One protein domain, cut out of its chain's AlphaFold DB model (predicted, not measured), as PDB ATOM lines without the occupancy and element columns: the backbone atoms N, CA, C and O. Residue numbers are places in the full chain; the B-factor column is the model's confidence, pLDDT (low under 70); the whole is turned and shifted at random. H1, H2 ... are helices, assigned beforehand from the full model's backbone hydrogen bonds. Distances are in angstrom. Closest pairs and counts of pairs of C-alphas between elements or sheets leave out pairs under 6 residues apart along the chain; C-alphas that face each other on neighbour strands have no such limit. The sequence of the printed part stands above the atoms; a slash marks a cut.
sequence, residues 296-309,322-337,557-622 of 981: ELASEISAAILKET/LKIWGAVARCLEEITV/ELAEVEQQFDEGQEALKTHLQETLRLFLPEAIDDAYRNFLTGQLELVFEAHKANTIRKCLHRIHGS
ATOM      1  N   GLU A 296      -0.039  19.619 -51.223       71.19
ATOM      2  CA  GLU A 296      -0.969  18.991 -52.161       71.19
ATOM      3  C   GLU A 296      -2.373  18.939 -51.556       71.19
ATOM      4  O   GLU A 296      -3.296  19.481 -52.158       71.19
ATOM      5  N   LEU A 297      -2.509  18.482 -50.304       66.38
ATOM      6  CA  LEU A 297      -3.768  18.544 -49.546       66.38
ATOM      7  C   LEU A 297      -4.298  19.986 -49.420       66.38
ATOM      8  O   LEU A 297      -5.490  20.234 -49.587       66.38
ATOM      9  N   ALA A 298      -3.427  20.964 -49.160       62.44
ATOM     10  CA  ALA A 298      -3.824  22.374 -49.091       62.44
ATOM     11  C   ALA A 298      -4.268  22.947 -50.448       62.44
ATOM     12  O   ALA A 298      -5.180  23.779 -50.502       62.44
ATOM     13  N   SER A 299      -3.649  22.490 -51.541       69.62
ATOM     14  CA  SER A 299      -4.036  22.849 -52.908       69.62
ATOM     15  C   SER A 299      -5.367  22.200 -53.295       69.62
ATOM     16  O   SER A 299      -6.217  22.870 -53.873       69.62
ATOM     17  N   GLU A 300      -5.582  20.937 -52.920       69.69
ATOM     18  CA  GLU A 300      -6.816  20.181 -53.145       69.69
ATOM     19  C   GLU A 300      -7.998  20.780 -52.372       69.69
ATOM     20  O   GLU A 300      -9.017  21.097 -52.980       69.69
ATOM     21  N   ILE A 301      -7.835  21.059 -51.071       64.94
ATOM     22  CA  ILE A 301      -8.839  21.768 -50.256       64.94
ATOM     23  C   ILE A 301      -9.171  23.131 -50.878       64.94
ATOM     24  O   ILE A 301     -10.342  23.484 -51.007       64.94
ATOM     25  N   SER A 302      -8.158  23.893 -51.306       63.56
ATOM     26  CA  SER A 302      -8.372  25.200 -51.941       63.56
ATOM     27  C   SER A 302      -9.104  25.085 -53.284       63.56
ATOM     28  O   SER A 302      -9.981  25.898 -53.567       63.56
ATOM     29  N   ALA A 303      -8.778  24.083 -54.104       68.94
ATOM     30  CA  ALA A 303      -9.412  23.848 -55.400       68.94
ATOM     31  C   ALA A 303     -10.856  23.343 -55.262       68.94
ATOM     32  O   ALA A 303     -11.734  23.811 -55.987       68.94
ATOM     33  N   ALA A 304     -11.120  22.439 -54.317       65.62
ATOM     34  CA  ALA A 304     -12.455  21.915 -54.056       65.62
ATOM     35  C   ALA A 304     -13.393  22.996 -53.502       65.62
ATOM     36  O   ALA A 304     -14.491  23.164 -54.029       65.62
ATOM     37  N   ILE A 305     -12.925  23.797 -52.533       58.50
ATOM     38  CA  ILE A 305     -13.649  24.978 -52.035       58.50
ATOM     39  C   ILE A 305     -13.953  25.945 -53.185       58.50
ATOM     40  O   ILE A 305     -15.087  26.392 -53.326       58.50
ATOM     41  N   LEU A 306     -12.970  26.263 -54.035       63.53
ATOM     42  CA  LEU A 306     -13.203  27.168 -55.164       63.53
ATOM     43  C   LEU A 306     -14.257  26.609 -56.130       63.53
ATOM     44  O   LEU A 306     -15.195  27.333 -56.455       63.53
ATOM     45  N   LYS A 307     -14.171  25.328 -56.511       71.81
ATOM     46  CA  LYS A 307     -15.144  24.658 -57.391       71.81
ATOM     47  C   LYS A 307     -16.562  24.671 -56.815       71.81
ATOM     48  O   LYS A 307     -17.492  25.085 -57.500       71.81
ATOM     49  N   GLU A 308     -16.724  24.288 -55.550       64.38
ATOM     50  CA  GLU A 308     -18.015  24.322 -54.848       64.38
ATOM     51  C   GLU A 308     -18.574  25.754 -54.776       64.38
ATOM     52  O   GLU A 308     -19.777  25.971 -54.927       64.38
ATOM     53  N   THR A 309     -17.709  26.767 -54.642       56.53
ATOM     54  CA  THR A 309     -18.150  28.169 -54.684       56.53
ATOM     55  C   THR A 309     -18.477  28.672 -56.086       56.53
ATOM     56  O   THR A 309     -19.346  29.526 -56.194       56.53
ATOM     57  N   LEU A 322     -16.136  35.546 -53.156       55.78
ATOM     58  CA  LEU A 322     -14.829  35.252 -53.770       55.78
ATOM     59  C   LEU A 322     -13.638  36.012 -53.139       55.78
ATOM     60  O   LEU A 322     -12.511  35.516 -53.150       55.78
ATOM     61  N   LYS A 323     -13.844  37.205 -52.558       59.94
ATOM     62  CA  LYS A 323     -12.774  37.950 -51.851       59.94
ATOM     63  C   LYS A 323     -12.487  37.388 -50.457       59.94
ATOM     64  O   LYS A 323     -11.387  37.604 -49.944       59.94
ATOM     65  N   ILE A 324     -13.469  36.728 -49.849       57.03
ATOM     66  CA  ILE A 324     -13.345  36.058 -48.554       57.03
ATOM     67  C   ILE A 324     -12.637  34.713 -48.764       57.03
ATOM     68  O   ILE A 324     -11.598  34.482 -48.147       57.03
ATOM     69  N   TRP A 325     -13.073  33.903 -49.734       63.84
ATOM     70  CA  TRP A 325     -12.386  32.660 -50.118       63.84
ATOM     71  C   TRP A 325     -10.947  32.893 -50.589       63.84
ATOM     72  O   TRP A 325     -10.023  32.241 -50.108       63.84
ATOM     73  N   GLY A 326     -10.710  33.927 -51.403       67.19
ATOM     74  CA  GLY A 326      -9.363  34.373 -51.781       67.19
ATOM     75  C   GLY A 326      -8.512  34.938 -50.629       67.19
ATOM     76  O   GLY A 326      -7.375  35.359 -50.866       67.19
ATOM     77  N   ALA A 327      -9.029  34.996 -49.396       62.53
ATOM     78  CA  ALA A 327      -8.267  35.213 -48.163       62.53
ATOM     79  C   ALA A 327      -8.122  33.922 -47.336       62.53
ATOM     80  O   ALA A 327      -7.029  33.676 -46.832       62.53
ATOM     81  N   VAL A 328      -9.164  33.082 -47.269       65.62
ATOM     82  CA  VAL A 328      -9.123  31.737 -46.662       65.62
ATOM     83  C   VAL A 328      -8.045  30.870 -47.315       65.62
ATOM     84  O   VAL A 328      -7.178  30.372 -46.607       65.62
ATOM     85  N   ALA A 329      -8.011  30.771 -48.648       68.50
ATOM     86  CA  ALA A 329      -7.022  29.959 -49.367       68.50
ATOM     87  C   ALA A 329      -5.569  30.358 -49.037       68.50
ATOM     88  O   ALA A 329      -4.737  29.502 -48.760       68.50
ATOM     89  N   ARG A 330      -5.275  31.664 -48.949       66.31
ATOM     90  CA  ARG A 330      -3.942  32.156 -48.544       66.31
ATOM     91  C   ARG A 330      -3.633  31.923 -47.064       66.31
ATOM     92  O   ARG A 330      -2.474  31.743 -46.717       66.31
ATOM     93  N   CYS A 331      -4.642  31.898 -46.194       63.28
ATOM     94  CA  CYS A 331      -4.456  31.491 -44.801       63.28
ATOM     95  C   CYS A 331      -4.127  29.994 -44.703       63.28
ATOM     96  O   CYS A 331      -3.200  29.629 -43.985       63.28
ATOM     97  N   LEU A 332      -4.817  29.140 -45.466       67.25
ATOM     98  CA  LEU A 332      -4.508  27.710 -45.554       67.25
ATOM     99  C   LEU A 332      -3.099  27.476 -46.127       67.25
ATOM    100  O   LEU A 332      -2.361  26.652 -45.591       67.25
ATOM    101  N   GLU A 333      -2.684  28.250 -47.133       70.12
ATOM    102  CA  GLU A 333      -1.326  28.238 -47.696       70.12
ATOM    103  C   GLU A 333      -0.269  28.640 -46.645       70.12
ATOM    104  O   GLU A 333       0.678  27.887 -46.408       70.12
ATOM    105  N   GLU A 334      -0.453  29.761 -45.935       62.91
ATOM    106  CA  GLU A 334       0.448  30.214 -44.856       62.91
ATOM    107  C   GLU A 334       0.528  29.213 -43.686       62.91
ATOM    108  O   GLU A 334       1.617  28.949 -43.163       62.91
ATOM    109  N   ILE A 335      -0.600  28.605 -43.296       60.00
ATOM    110  CA  ILE A 335      -0.658  27.532 -42.290       60.00
ATOM    111  C   ILE A 335       0.125  26.308 -42.775       60.00
ATOM    112  O   ILE A 335       0.940  25.765 -42.035       60.00
ATOM    113  N   THR A 336      -0.059  25.907 -44.029       69.00
ATOM    114  CA  THR A 336       0.600  24.728 -44.613       69.00
ATOM    115  C   THR A 336       2.108  24.907 -44.726       69.00
ATOM    116  O   THR A 336       2.865  24.012 -44.353       69.00
ATOM    117  N   VAL A 337       2.569  26.088 -45.147       71.06
ATOM    118  CA  VAL A 337       3.996  26.448 -45.138       71.06
ATOM    119  C   VAL A 337       4.563  26.420 -43.713       71.06
ATOM    120  O   VAL A 337       5.693  25.976 -43.511       71.06
ATOM    121  N   GLU A 557     -27.857  50.449 -42.937       83.38
ATOM    122  CA  GLU A 557     -27.000  51.108 -41.950       83.38
ATOM    123  C   GLU A 557     -25.724  50.292 -41.694       83.38
ATOM    124  O   GLU A 557     -25.672  49.083 -41.907       83.38
ATOM    125  N   LEU A 558     -24.665  50.930 -41.179       80.62
ATOM    126  CA  LEU A 558     -23.423  50.202 -40.883       80.62
ATOM    127  C   LEU A 558     -23.639  49.096 -39.834       80.62
ATOM    128  O   LEU A 558     -22.997  48.058 -39.934       80.62
ATOM    129  N   ALA A 559     -24.561  49.290 -38.885       80.88
ATOM    130  CA  ALA A 559     -24.936  48.264 -37.914       80.88
ATOM    131  C   ALA A 559     -25.636  47.059 -38.572       80.88
ATOM    132  O   ALA A 559     -25.397  45.927 -38.171       80.88
ATOM    133  N   GLU A 560     -26.439  47.286 -39.614       84.12
ATOM    134  CA  GLU A 560     -27.105  46.226 -40.382       84.12
ATOM    135  C   GLU A 560     -26.105  45.488 -41.284       84.12
ATOM    136  O   GLU A 560     -26.157  44.267 -41.378       84.12
ATOM    137  N   VAL A 561     -25.131  46.192 -41.879       81.38
ATOM    138  CA  VAL A 561     -24.003  45.558 -42.593       81.38
ATOM    139  C   VAL A 561     -23.127  44.741 -41.635       81.38
ATOM    140  O   VAL A 561     -22.640  43.677 -42.009       81.38
ATOM    141  N   GLU A 562     -22.903  45.225 -40.411       85.19
ATOM    142  CA  GLU A 562     -22.176  44.486 -39.372       85.19
ATOM    143  C   GLU A 562     -22.958  43.236 -38.934       85.19
ATOM    144  O   GLU A 562     -22.372  42.155 -38.912       85.19
ATOM    145  N   GLN A 563     -24.275  43.345 -38.717       87.81
ATOM    146  CA  GLN A 563     -25.160  42.219 -38.393       87.81
ATOM    147  C   GLN A 563     -25.238  41.179 -39.522       87.81
ATOM    148  O   GLN A 563     -25.042  39.997 -39.261       87.81
ATOM    149  N   GLN A 564     -25.449  41.591 -40.776       81.38
ATOM    150  CA  GLN A 564     -25.447  40.680 -41.931       81.38
ATOM    151  C   GLN A 564     -24.096  39.973 -42.099       81.38
ATOM    152  O   GLN A 564     -24.044  38.823 -42.536       81.38
ATOM    153  N   PHE A 565     -22.990  40.639 -41.740       86.25
ATOM    154  CA  PHE A 565     -21.681  39.992 -41.709       86.25
ATOM    155  C   PHE A 565     -21.584  38.974 -40.569       86.25
ATOM    156  O   PHE A 565     -21.056  37.898 -40.807       86.25
ATOM    157  N   ASP A 566     -22.092  39.264 -39.368       87.44
ATOM    158  CA  ASP A 566     -22.117  38.315 -38.241       87.44
ATOM    159  C   ASP A 566     -22.991  37.078 -38.518       87.44
ATOM    160  O   ASP A 566     -22.561  35.947 -38.290       87.44
ATOM    161  N   GLU A 567     -24.184  37.274 -39.081       88.44
ATOM    162  CA  GLU A 567     -25.096  36.195 -39.487       88.44
ATOM    163  C   GLU A 567     -24.471  35.322 -40.591       88.44
ATOM    164  O   GLU A 567     -24.475  34.092 -40.500       88.44
ATOM    165  N   GLY A 568     -23.846  35.948 -41.595       85.00
ATOM    166  CA  GLY A 568     -23.095  35.244 -42.636       85.00
ATOM    167  C   GLY A 568     -21.792  34.596 -42.143       85.00
ATOM    168  O   GLY A 568     -21.367  33.592 -42.709       85.00
ATOM    169  N   GLN A 569     -21.160  35.133 -41.094       87.25
ATOM    170  CA  GLN A 569     -19.897  34.640 -40.533       87.25
ATOM    171  C   GLN A 569     -20.084  33.300 -39.824       87.25
ATOM    172  O   GLN A 569     -19.272  32.404 -40.043       87.25
ATOM    173  N   GLU A 570     -21.150  33.119 -39.038       86.50
ATOM    174  CA  GLU A 570     -21.443  31.812 -38.428       86.50
ATOM    175  C   GLU A 570     -21.872  30.772 -39.479       86.50
ATOM    176  O   GLU A 570     -21.376  29.650 -39.436       86.50
ATOM    177  N   ALA A 571     -22.677  31.137 -40.486       87.00
ATOM    178  CA  ALA A 571     -23.049  30.217 -41.572       87.00
ATOM    179  C   ALA A 571     -21.842  29.784 -42.436       87.00
ATOM    180  O   ALA A 571     -21.682  28.606 -42.764       87.00
ATOM    181  N   LEU A 572     -20.948  30.722 -42.770       84.12
ATOM    182  CA  LEU A 572     -19.688  30.432 -43.464       84.12
ATOM    183  C   LEU A 572     -18.760  29.559 -42.610       84.12
ATOM    184  O   LEU A 572     -18.070  28.690 -43.138       84.12
ATOM    185  N   LYS A 573     -18.742  29.778 -41.292       85.69
ATOM    186  CA  LYS A 573     -17.953  29.010 -40.326       85.69
ATOM    187  C   LYS A 573     -18.472  27.586 -40.155       85.69
ATOM    188  O   LYS A 573     -17.645  26.680 -40.159       85.69
ATOM    189  N   THR A 574     -19.784  27.357 -40.054       88.06
ATOM    190  CA  THR A 574     -20.337  25.991 -40.015       88.06
ATOM    191  C   THR A 574     -20.051  25.256 -41.318       88.06
ATOM    192  O   THR A 574     -19.542  24.140 -41.270       88.06
ATOM    193  N   HIS A 575     -20.236  25.911 -42.471       86.56
ATOM    194  CA  HIS A 575     -19.864  25.333 -43.764       86.56
ATOM    195  C   HIS A 575     -18.372  24.982 -43.810       86.56
ATOM    196  O   HIS A 575     -18.022  23.862 -44.158       86.56
ATOM    197  N   LEU A 576     -17.469  25.882 -43.403       84.88
ATOM    198  CA  LEU A 576     -16.031  25.587 -43.371       84.88
ATOM    199  C   LEU A 576     -15.661  24.480 -42.380       84.88
ATOM    200  O   LEU A 576     -14.754  23.705 -42.671       84.88
ATOM    201  N   GLN A 577     -16.342  24.377 -41.238       86.12
ATOM    202  CA  GLN A 577     -16.161  23.268 -40.299       86.12
ATOM    203  C   GLN A 577     -16.600  21.937 -40.918       86.12
ATOM    204  O   GLN A 577     -15.893  20.948 -40.754       86.12
ATOM    205  N   GLU A 578     -17.711  21.901 -41.654       90.38
ATOM    206  CA  GLU A 578     -18.204  20.710 -42.357       90.38
ATOM    207  C   GLU A 578     -17.301  20.336 -43.543       90.38
ATOM    208  O   GLU A 578     -16.862  19.190 -43.640       90.38
ATOM    209  N   THR A 579     -16.901  21.305 -44.370       87.19
ATOM    210  CA  THR A 579     -15.925  21.130 -45.455       87.19
ATOM    211  C   THR A 579     -14.590  20.599 -44.918       87.19
ATOM    212  O   THR A 579     -14.092  19.575 -45.386       87.19
ATOM    213  N   LEU A 580     -14.023  21.214 -43.871       87.88
ATOM    214  CA  LEU A 580     -12.819  20.702 -43.204       87.88
ATOM    215  C   LEU A 580     -13.062  19.342 -42.537       87.88
ATOM    216  O   LEU A 580     -12.133  18.539 -42.459       87.88
ATOM    217  N   ARG A 581     -14.285  19.045 -42.073       88.44
ATOM    218  CA  ARG A 581     -14.616  17.735 -41.501       88.44
ATOM    219  C   ARG A 581     -14.518  16.625 -42.545       88.44
ATOM    220  O   ARG A 581     -14.047  15.548 -42.185       88.44
ATOM    221  N   LEU A 582     -14.924  16.909 -43.784       90.50
ATOM    222  CA  LEU A 582     -14.880  15.995 -44.928       90.50
ATOM    223  C   LEU A 582     -13.463  15.823 -45.502       90.50
ATOM    224  O   LEU A 582     -13.065  14.695 -45.777       90.50
ATOM    225  N   PHE A 583     -12.691  16.907 -45.658       90.31
ATOM    226  CA  PHE A 583     -11.347  16.835 -46.258       90.31
ATOM    227  C   PHE A 583     -10.235  16.393 -45.297       90.31
ATOM    228  O   PHE A 583      -9.233  15.840 -45.744       90.31
ATOM    229  N   LEU A 584     -10.365  16.627 -43.988       91.56
ATOM    230  CA  LEU A 584      -9.362  16.184 -43.016       91.56
ATOM    231  C   LEU A 584      -9.636  14.727 -42.596       91.56
ATOM    232  O   LEU A 584     -10.698  14.470 -42.019       91.56
ATOM    233  N   PRO A 585      -8.684  13.785 -42.784       91.50
ATOM    234  CA  PRO A 585      -8.840  12.390 -42.368       91.50
ATOM    235  C   PRO A 585      -9.297  12.243 -40.915       91.50
ATOM    236  O   PRO A 585      -8.805  12.946 -40.033       91.50
ATOM    237  N   GLU A 586     -10.210  11.309 -40.641       89.75
ATOM    238  CA  GLU A 586     -10.856  11.140 -39.324       89.75
ATOM    239  C   GLU A 586      -9.867  10.844 -38.172       89.75
ATOM    240  O   GLU A 586     -10.163  11.111 -37.014       89.75
ATOM    241  N   ALA A 587      -8.643  10.406 -38.491       87.88
ATOM    242  CA  ALA A 587      -7.533  10.268 -37.542       87.88
ATOM    243  C   ALA A 587      -6.928  11.605 -37.045       87.88
ATOM    244  O   ALA A 587      -6.105  11.599 -36.128       87.88
ATOM    245  N   ILE A 588      -7.291  12.748 -37.640       90.50
ATOM    246  CA  ILE A 588      -6.867  14.081 -37.193       90.50
ATOM    247  C   ILE A 588      -7.749  14.531 -36.024       90.50
ATOM    248  O   ILE A 588      -8.929  14.828 -36.215       90.50
ATOM    249  N   ASP A 589      -7.124  14.618 -34.847       89.88
ATOM    250  CA  ASP A 589      -7.684  15.051 -33.560       89.88
ATOM    251  C   ASP A 589      -8.561  16.316 -33.674       89.88
ATOM    252  O   ASP A 589      -8.171  17.324 -34.279       89.88
ATOM    253  N   ASP A 590      -9.728  16.284 -33.027       86.94
ATOM    254  CA  ASP A 590     -10.621  17.433 -32.872       86.94
ATOM    255  C   ASP A 590      -9.893  18.649 -32.280       86.94
ATOM    256  O   ASP A 590     -10.205  19.782 -32.647       86.94
ATOM    257  N   ALA A 591      -8.880  18.471 -31.426       89.25
ATOM    258  CA  ALA A 591      -8.055  19.575 -30.925       89.25
ATOM    259  C   ALA A 591      -7.378  20.374 -32.059       89.25
ATOM    260  O   ALA A 591      -7.301  21.604 -31.996       89.25
ATOM    261  N   TYR A 592      -6.942  19.700 -33.128       88.69
ATOM    262  CA  TYR A 592      -6.343  20.339 -34.300       88.69
ATOM    263  C   TYR A 592      -7.402  20.926 -35.248       88.69
ATOM    264  O   TYR A 592      -7.223  22.036 -35.756       88.69
ATOM    265  N   ARG A 593      -8.550  20.253 -35.420       83.62
ATOM    266  CA  ARG A 593      -9.709  20.794 -36.167       83.62
ATOM    267  C   ARG A 593     -10.209  22.109 -35.543       83.62
ATOM    268  O   ARG A 593     -10.442  23.095 -36.247       83.62
ATOM    269  N   ASN A 594     -10.275  22.158 -34.212       86.12
ATOM    270  CA  ASN A 594     -10.593  23.360 -33.436       86.12
ATOM    271  C   ASN A 594      -9.508  24.448 -33.563       86.12
ATOM    272  O   ASN A 594      -9.840  25.627 -33.682       86.12
ATOM    273  N   PHE A 595      -8.219  24.083 -33.597       92.12
ATOM    274  CA  PHE A 595      -7.135  25.047 -33.829       92.12
ATOM    275  C   PHE A 595      -7.237  25.721 -35.207       92.12
ATOM    276  O   PHE A 595      -7.173  26.949 -35.280       92.12
ATOM    277  N   LEU A 596      -7.442  24.951 -36.284       88.38
ATOM    278  CA  LEU A 596      -7.635  25.505 -37.633       88.38
ATOM    279  C   LEU A 596      -8.860  26.425 -37.699       88.38
ATOM    280  O   LEU A 596      -8.770  27.530 -38.232       88.38
ATOM    281  N   THR A 597      -9.971  26.005 -37.089       86.12
ATOM    282  CA  THR A 597     -11.190  26.818 -36.959       86.12
ATOM    283  C   THR A 597     -10.887  28.170 -36.303       86.12
ATOM    284  O   THR A 597     -11.239  29.208 -36.858       86.12
ATOM    285  N   GLY A 598     -10.157  28.183 -35.182       90.25
ATOM    286  CA  GLY A 598      -9.784  29.418 -34.481       90.25
ATOM    287  C   GLY A 598      -8.844  30.343 -35.269       90.25
ATOM    288  O   GLY A 598      -8.907  31.562 -35.102       90.25
ATOM    289  N   GLN A 599      -7.997  29.809 -36.160       89.88
ATOM    290  CA  GLN A 599      -7.207  30.644 -37.082       89.88
ATOM    291  C   GLN A 599      -8.091  31.289 -38.157       89.88
ATOM    292  O   GLN A 599      -7.928  32.473 -38.460       89.88
ATOM    293  N   LEU A 600      -9.057  30.542 -38.702       85.44
ATOM    294  CA  LEU A 600     -10.005  31.064 -39.688       85.44
ATOM    295  C   LEU A 600     -10.911  32.145 -39.082       85.44
ATOM    296  O   LEU A 600     -11.042  33.211 -39.677       85.44
ATOM    297  N   GLU A 601     -11.438  31.941 -37.868       87.75
ATOM    298  CA  GLU A 601     -12.166  32.974 -37.106       87.75
ATOM    299  C   GLU A 601     -11.342  34.265 -36.952       87.75
ATOM    300  O   GLU A 601     -11.838  35.361 -37.225       87.75
ATOM    301  N   LEU A 602     -10.060  34.150 -36.586       90.06
ATOM    302  CA  LEU A 602      -9.163  35.300 -36.437       90.06
ATOM    303  C   LEU A 602      -8.954  36.054 -37.765       90.06
ATOM    304  O   LEU A 602      -8.869  37.285 -37.775       90.06
ATOM    305  N   VAL A 603      -8.896  35.334 -38.891       84.56
ATOM    306  CA  VAL A 603      -8.793  35.920 -40.238       84.56
ATOM    307  C   VAL A 603     -10.111  36.556 -40.685       84.56
ATOM    308  O   VAL A 603     -10.071  37.632 -41.293       84.56
ATOM    309  N   PHE A 604     -11.268  35.975 -40.350       85.31
ATOM    310  CA  PHE A 604     -12.574  36.585 -40.613       85.31
ATOM    311  C   PHE A 604     -12.756  37.883 -39.827       85.31
ATOM    312  O   PHE A 604     -13.040  38.909 -40.444       85.31
ATOM    313  N   GLU A 605     -12.461  37.911 -38.527       89.56
ATOM    314  CA  GLU A 605     -12.493  39.142 -37.723       89.56
ATOM    315  C   GLU A 605     -11.502  40.201 -38.236       89.56
ATOM    316  O   GLU A 605     -11.837  41.384 -38.383       89.56
ATOM    317  N   ALA A 606     -10.283  39.793 -38.607       84.94
ATOM    318  CA  ALA A 606      -9.312  40.695 -39.221       84.94
ATOM    319  C   ALA A 606      -9.810  41.257 -40.568       84.94
ATOM    320  O   ALA A 606      -9.573  42.437 -40.864       84.94
ATOM    321  N   HIS A 607     -10.519  40.456 -41.372       81.81
ATOM    322  CA  HIS A 607     -11.153  40.889 -42.617       81.81
ATOM    323  C   HIS A 607     -12.321  41.844 -42.346       81.81
ATOM    324  O   HIS A 607     -12.323  42.950 -42.893       81.81
ATOM    325  N   LYS A 608     -13.264  41.464 -41.479       84.88
ATOM    326  CA  LYS A 608     -14.433  42.242 -41.041       84.88
ATOM    327  C   LYS A 608     -14.014  43.635 -40.588       84.88
ATOM    328  O   LYS A 608     -14.366  44.637 -41.215       84.88
ATOM    329  N   ALA A 609     -13.116  43.707 -39.606       85.12
ATOM    330  CA  ALA A 609     -12.587  44.964 -39.088       85.12
ATOM    331  C   ALA A 609     -11.842  45.791 -40.155       85.12
ATOM    332  O   ALA A 609     -11.792  47.017 -40.066       85.12
ATOM    333  N   ASN A 610     -11.210  45.165 -41.153       81.00
ATOM    334  CA  ASN A 610     -10.547  45.858 -42.267       81.00
ATOM    335  C   ASN A 610     -11.566  46.406 -43.288       81.00
ATOM    336  O   ASN A 610     -11.415  47.531 -43.765       81.00
ATOM    337  N   THR A 611     -12.626  45.658 -43.584       75.81
ATOM    338  CA  THR A 611     -13.711  46.060 -44.490       75.81
ATOM    339  C   THR A 611     -14.564  47.177 -43.885       75.81
ATOM    340  O   THR A 611     -14.725  48.207 -44.540       75.81
ATOM    341  N   ILE A 612     -14.959  47.084 -42.611       81.50
ATOM    342  CA  ILE A 612     -15.628  48.174 -41.869       81.50
ATOM    343  C   ILE A 612     -14.774  49.451 -41.894       81.50
ATOM    344  O   ILE A 612     -15.251  50.519 -42.285       81.50
ATOM    345  N   ARG A 613     -13.469  49.352 -41.583       82.50
ATOM    346  CA  ARG A 613     -12.535  50.491 -41.683       82.50
ATOM    347  C   ARG A 613     -12.475  51.076 -43.096       82.50
ATOM    348  O   ARG A 613     -12.464  52.295 -43.230       82.50
ATOM    349  N   LYS A 614     -12.461  50.257 -44.153       74.25
ATOM    350  CA  LYS A 614     -12.489  50.736 -45.550       74.25
ATOM    351  C   LYS A 614     -13.798  51.455 -45.891       74.25
ATOM    352  O   LYS A 614     -13.744  52.487 -46.557       74.25
ATOM    353  N   CYS A 615     -14.944  50.962 -45.425       74.31
ATOM    354  CA  CYS A 615     -16.240  51.623 -45.605       74.31
ATOM    355  C   CYS A 615     -16.275  52.982 -44.890       74.31
ATOM    356  O   CYS A 615     -16.545  54.002 -45.526       74.31
ATOM    357  N   LEU A 616     -15.867  53.034 -43.618       79.31
ATOM    358  CA  LEU A 616     -15.724  54.284 -42.862       79.31
ATOM    359  C   LEU A 616     -14.729  55.258 -43.518       79.31
ATOM    360  O   LEU A 616     -15.007  56.452 -43.610       79.31
ATOM    361  N   HIS A 617     -13.597  54.775 -44.040       77.88
ATOM    362  CA  HIS A 617     -12.634  55.614 -44.762       77.88
ATOM    363  C   HIS A 617     -13.160  56.140 -46.105       77.88
ATOM    364  O   HIS A 617     -12.750  57.228 -46.503       77.88
ATOM    365  N   ARG A 618     -14.081  55.445 -46.788       73.50
ATOM    366  CA  ARG A 618     -14.783  56.001 -47.962       73.50
ATOM    367  C   ARG A 618     -15.713  57.143 -47.547       73.50
ATOM    368  O   ARG A 618     -15.608  58.232 -48.104       73.50
ATOM    369  N   ILE A 619     -16.539  56.916 -46.521       70.25
ATOM    370  CA  ILE A 619     -17.491  57.905 -45.982       70.25
ATOM    371  C   ILE A 619     -16.764  59.177 -45.513       70.25
ATOM    372  O   ILE A 619     -17.168  60.284 -45.854       70.25
ATOM    373  N   HIS A 620     -15.667  59.037 -44.765       72.44
ATOM    374  CA  HIS A 620     -14.914  60.174 -44.217       72.44
ATOM    375  C   HIS A 620     -13.826  60.738 -45.148       72.44
ATOM    376  O   HIS A 620     -13.297  61.813 -44.875       72.44
ATOM    377  N   GLY A 621     -13.455  60.026 -46.215       57.53
ATOM    378  CA  GLY A 621     -12.412  60.455 -47.150       57.53
ATOM    379  C   GLY A 621     -12.911  61.390 -48.251       57.53
ATOM    380  O   GLY A 621     -12.163  62.262 -48.689       57.53
ATOM    381  N   SER A 622     -14.167  61.238 -48.687       52.00
ATOM    382  CA  SER A 622     -14.688  61.960 -49.860       52.00
ATOM    383  C   SER A 622     -14.864  63.467 -49.635       52.00
ATOM    384  O   SER A 622     -14.684  64.253 -50.560       52.00
TER     385      SER A 622
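This is residues 296 to 309, 322 to 337 and 557 to 622 of the 981 residues of an uncharacterized protein of Neurospora crassa (strain ATCC 24698 / 74-OR23-1A / CBS 708.71 / DSM 1257 / FGSC 987) (UniProt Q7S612). Two short helices, H1 and H2, lie side by side and run opposite ways over one side of a long helical hairpin made of H3 and H4; H2 packs on H4 at a steep angle. The far end of H4, residues 617 to 622, sticks out free. The printed part has 96 residues with four named helices, in the order H1, H2, H3, H4, and no named strand; the class is all helix. It is only just loose, close to compact, with a radius of gyration of the C-alphas of 15.2 A and spans of 52 by 23 by 22 A.

H1, residues 296 to 309, touches H2, residues 322 to 337, at a shallow tilt of 10 degrees, opposite ways; their closest C-alphas, of Ser 302 and Ala 329, are 5.6 A apart. H1 and H3, residues 558 to 583, are close but not clearly touching, with the C-alphas of Ile 301 and Phe 583 closest at 6.8 A. H2, with residues 324 to 331 alone, touches residues 600 to 607 of H4, residues 590 to 622, at a steep tilt of 45 degrees, opposite ways; the closest C-alphas, of Val 328 and Leu 600, are 7.1 A apart. H3 and H4 form a helical hairpin and touch at a shallow tilt of 28 degrees, with the C-alphas of Gln 577 and Thr 597 closest at 7.0 A. H1 and H4 are apart, and so are H2 and H3. Every O i to N i+4 pair is within hydrogen-bond range in H1, H3 and H4; in H2 10 of 12 are.

H1 begins at C-alpha 296 (-0.969, 18.991, -52.161) and is 19.6 A long; H2 measures 22.5 A. H3 runs 35.9 A from C-alpha 558 (-23.423, 50.202, -40.883). H4, 47.8 A, ends at C-alpha 622 (-14.688, 61.960, -49.860).

The C-alphas of Ala 587 and Ser 622, the two farthest apart, are 53.6 A apart. Residues 310 to 321 and 338 to 556 are not printed; the gaps between C-alphas are 7.9 A and 39.7 A. The link from H3 to H4 is short. The model's mean pLDDT is 78.2 over the printed part; 28 residues are under 70, among them 297 to 306 and 322 to 332.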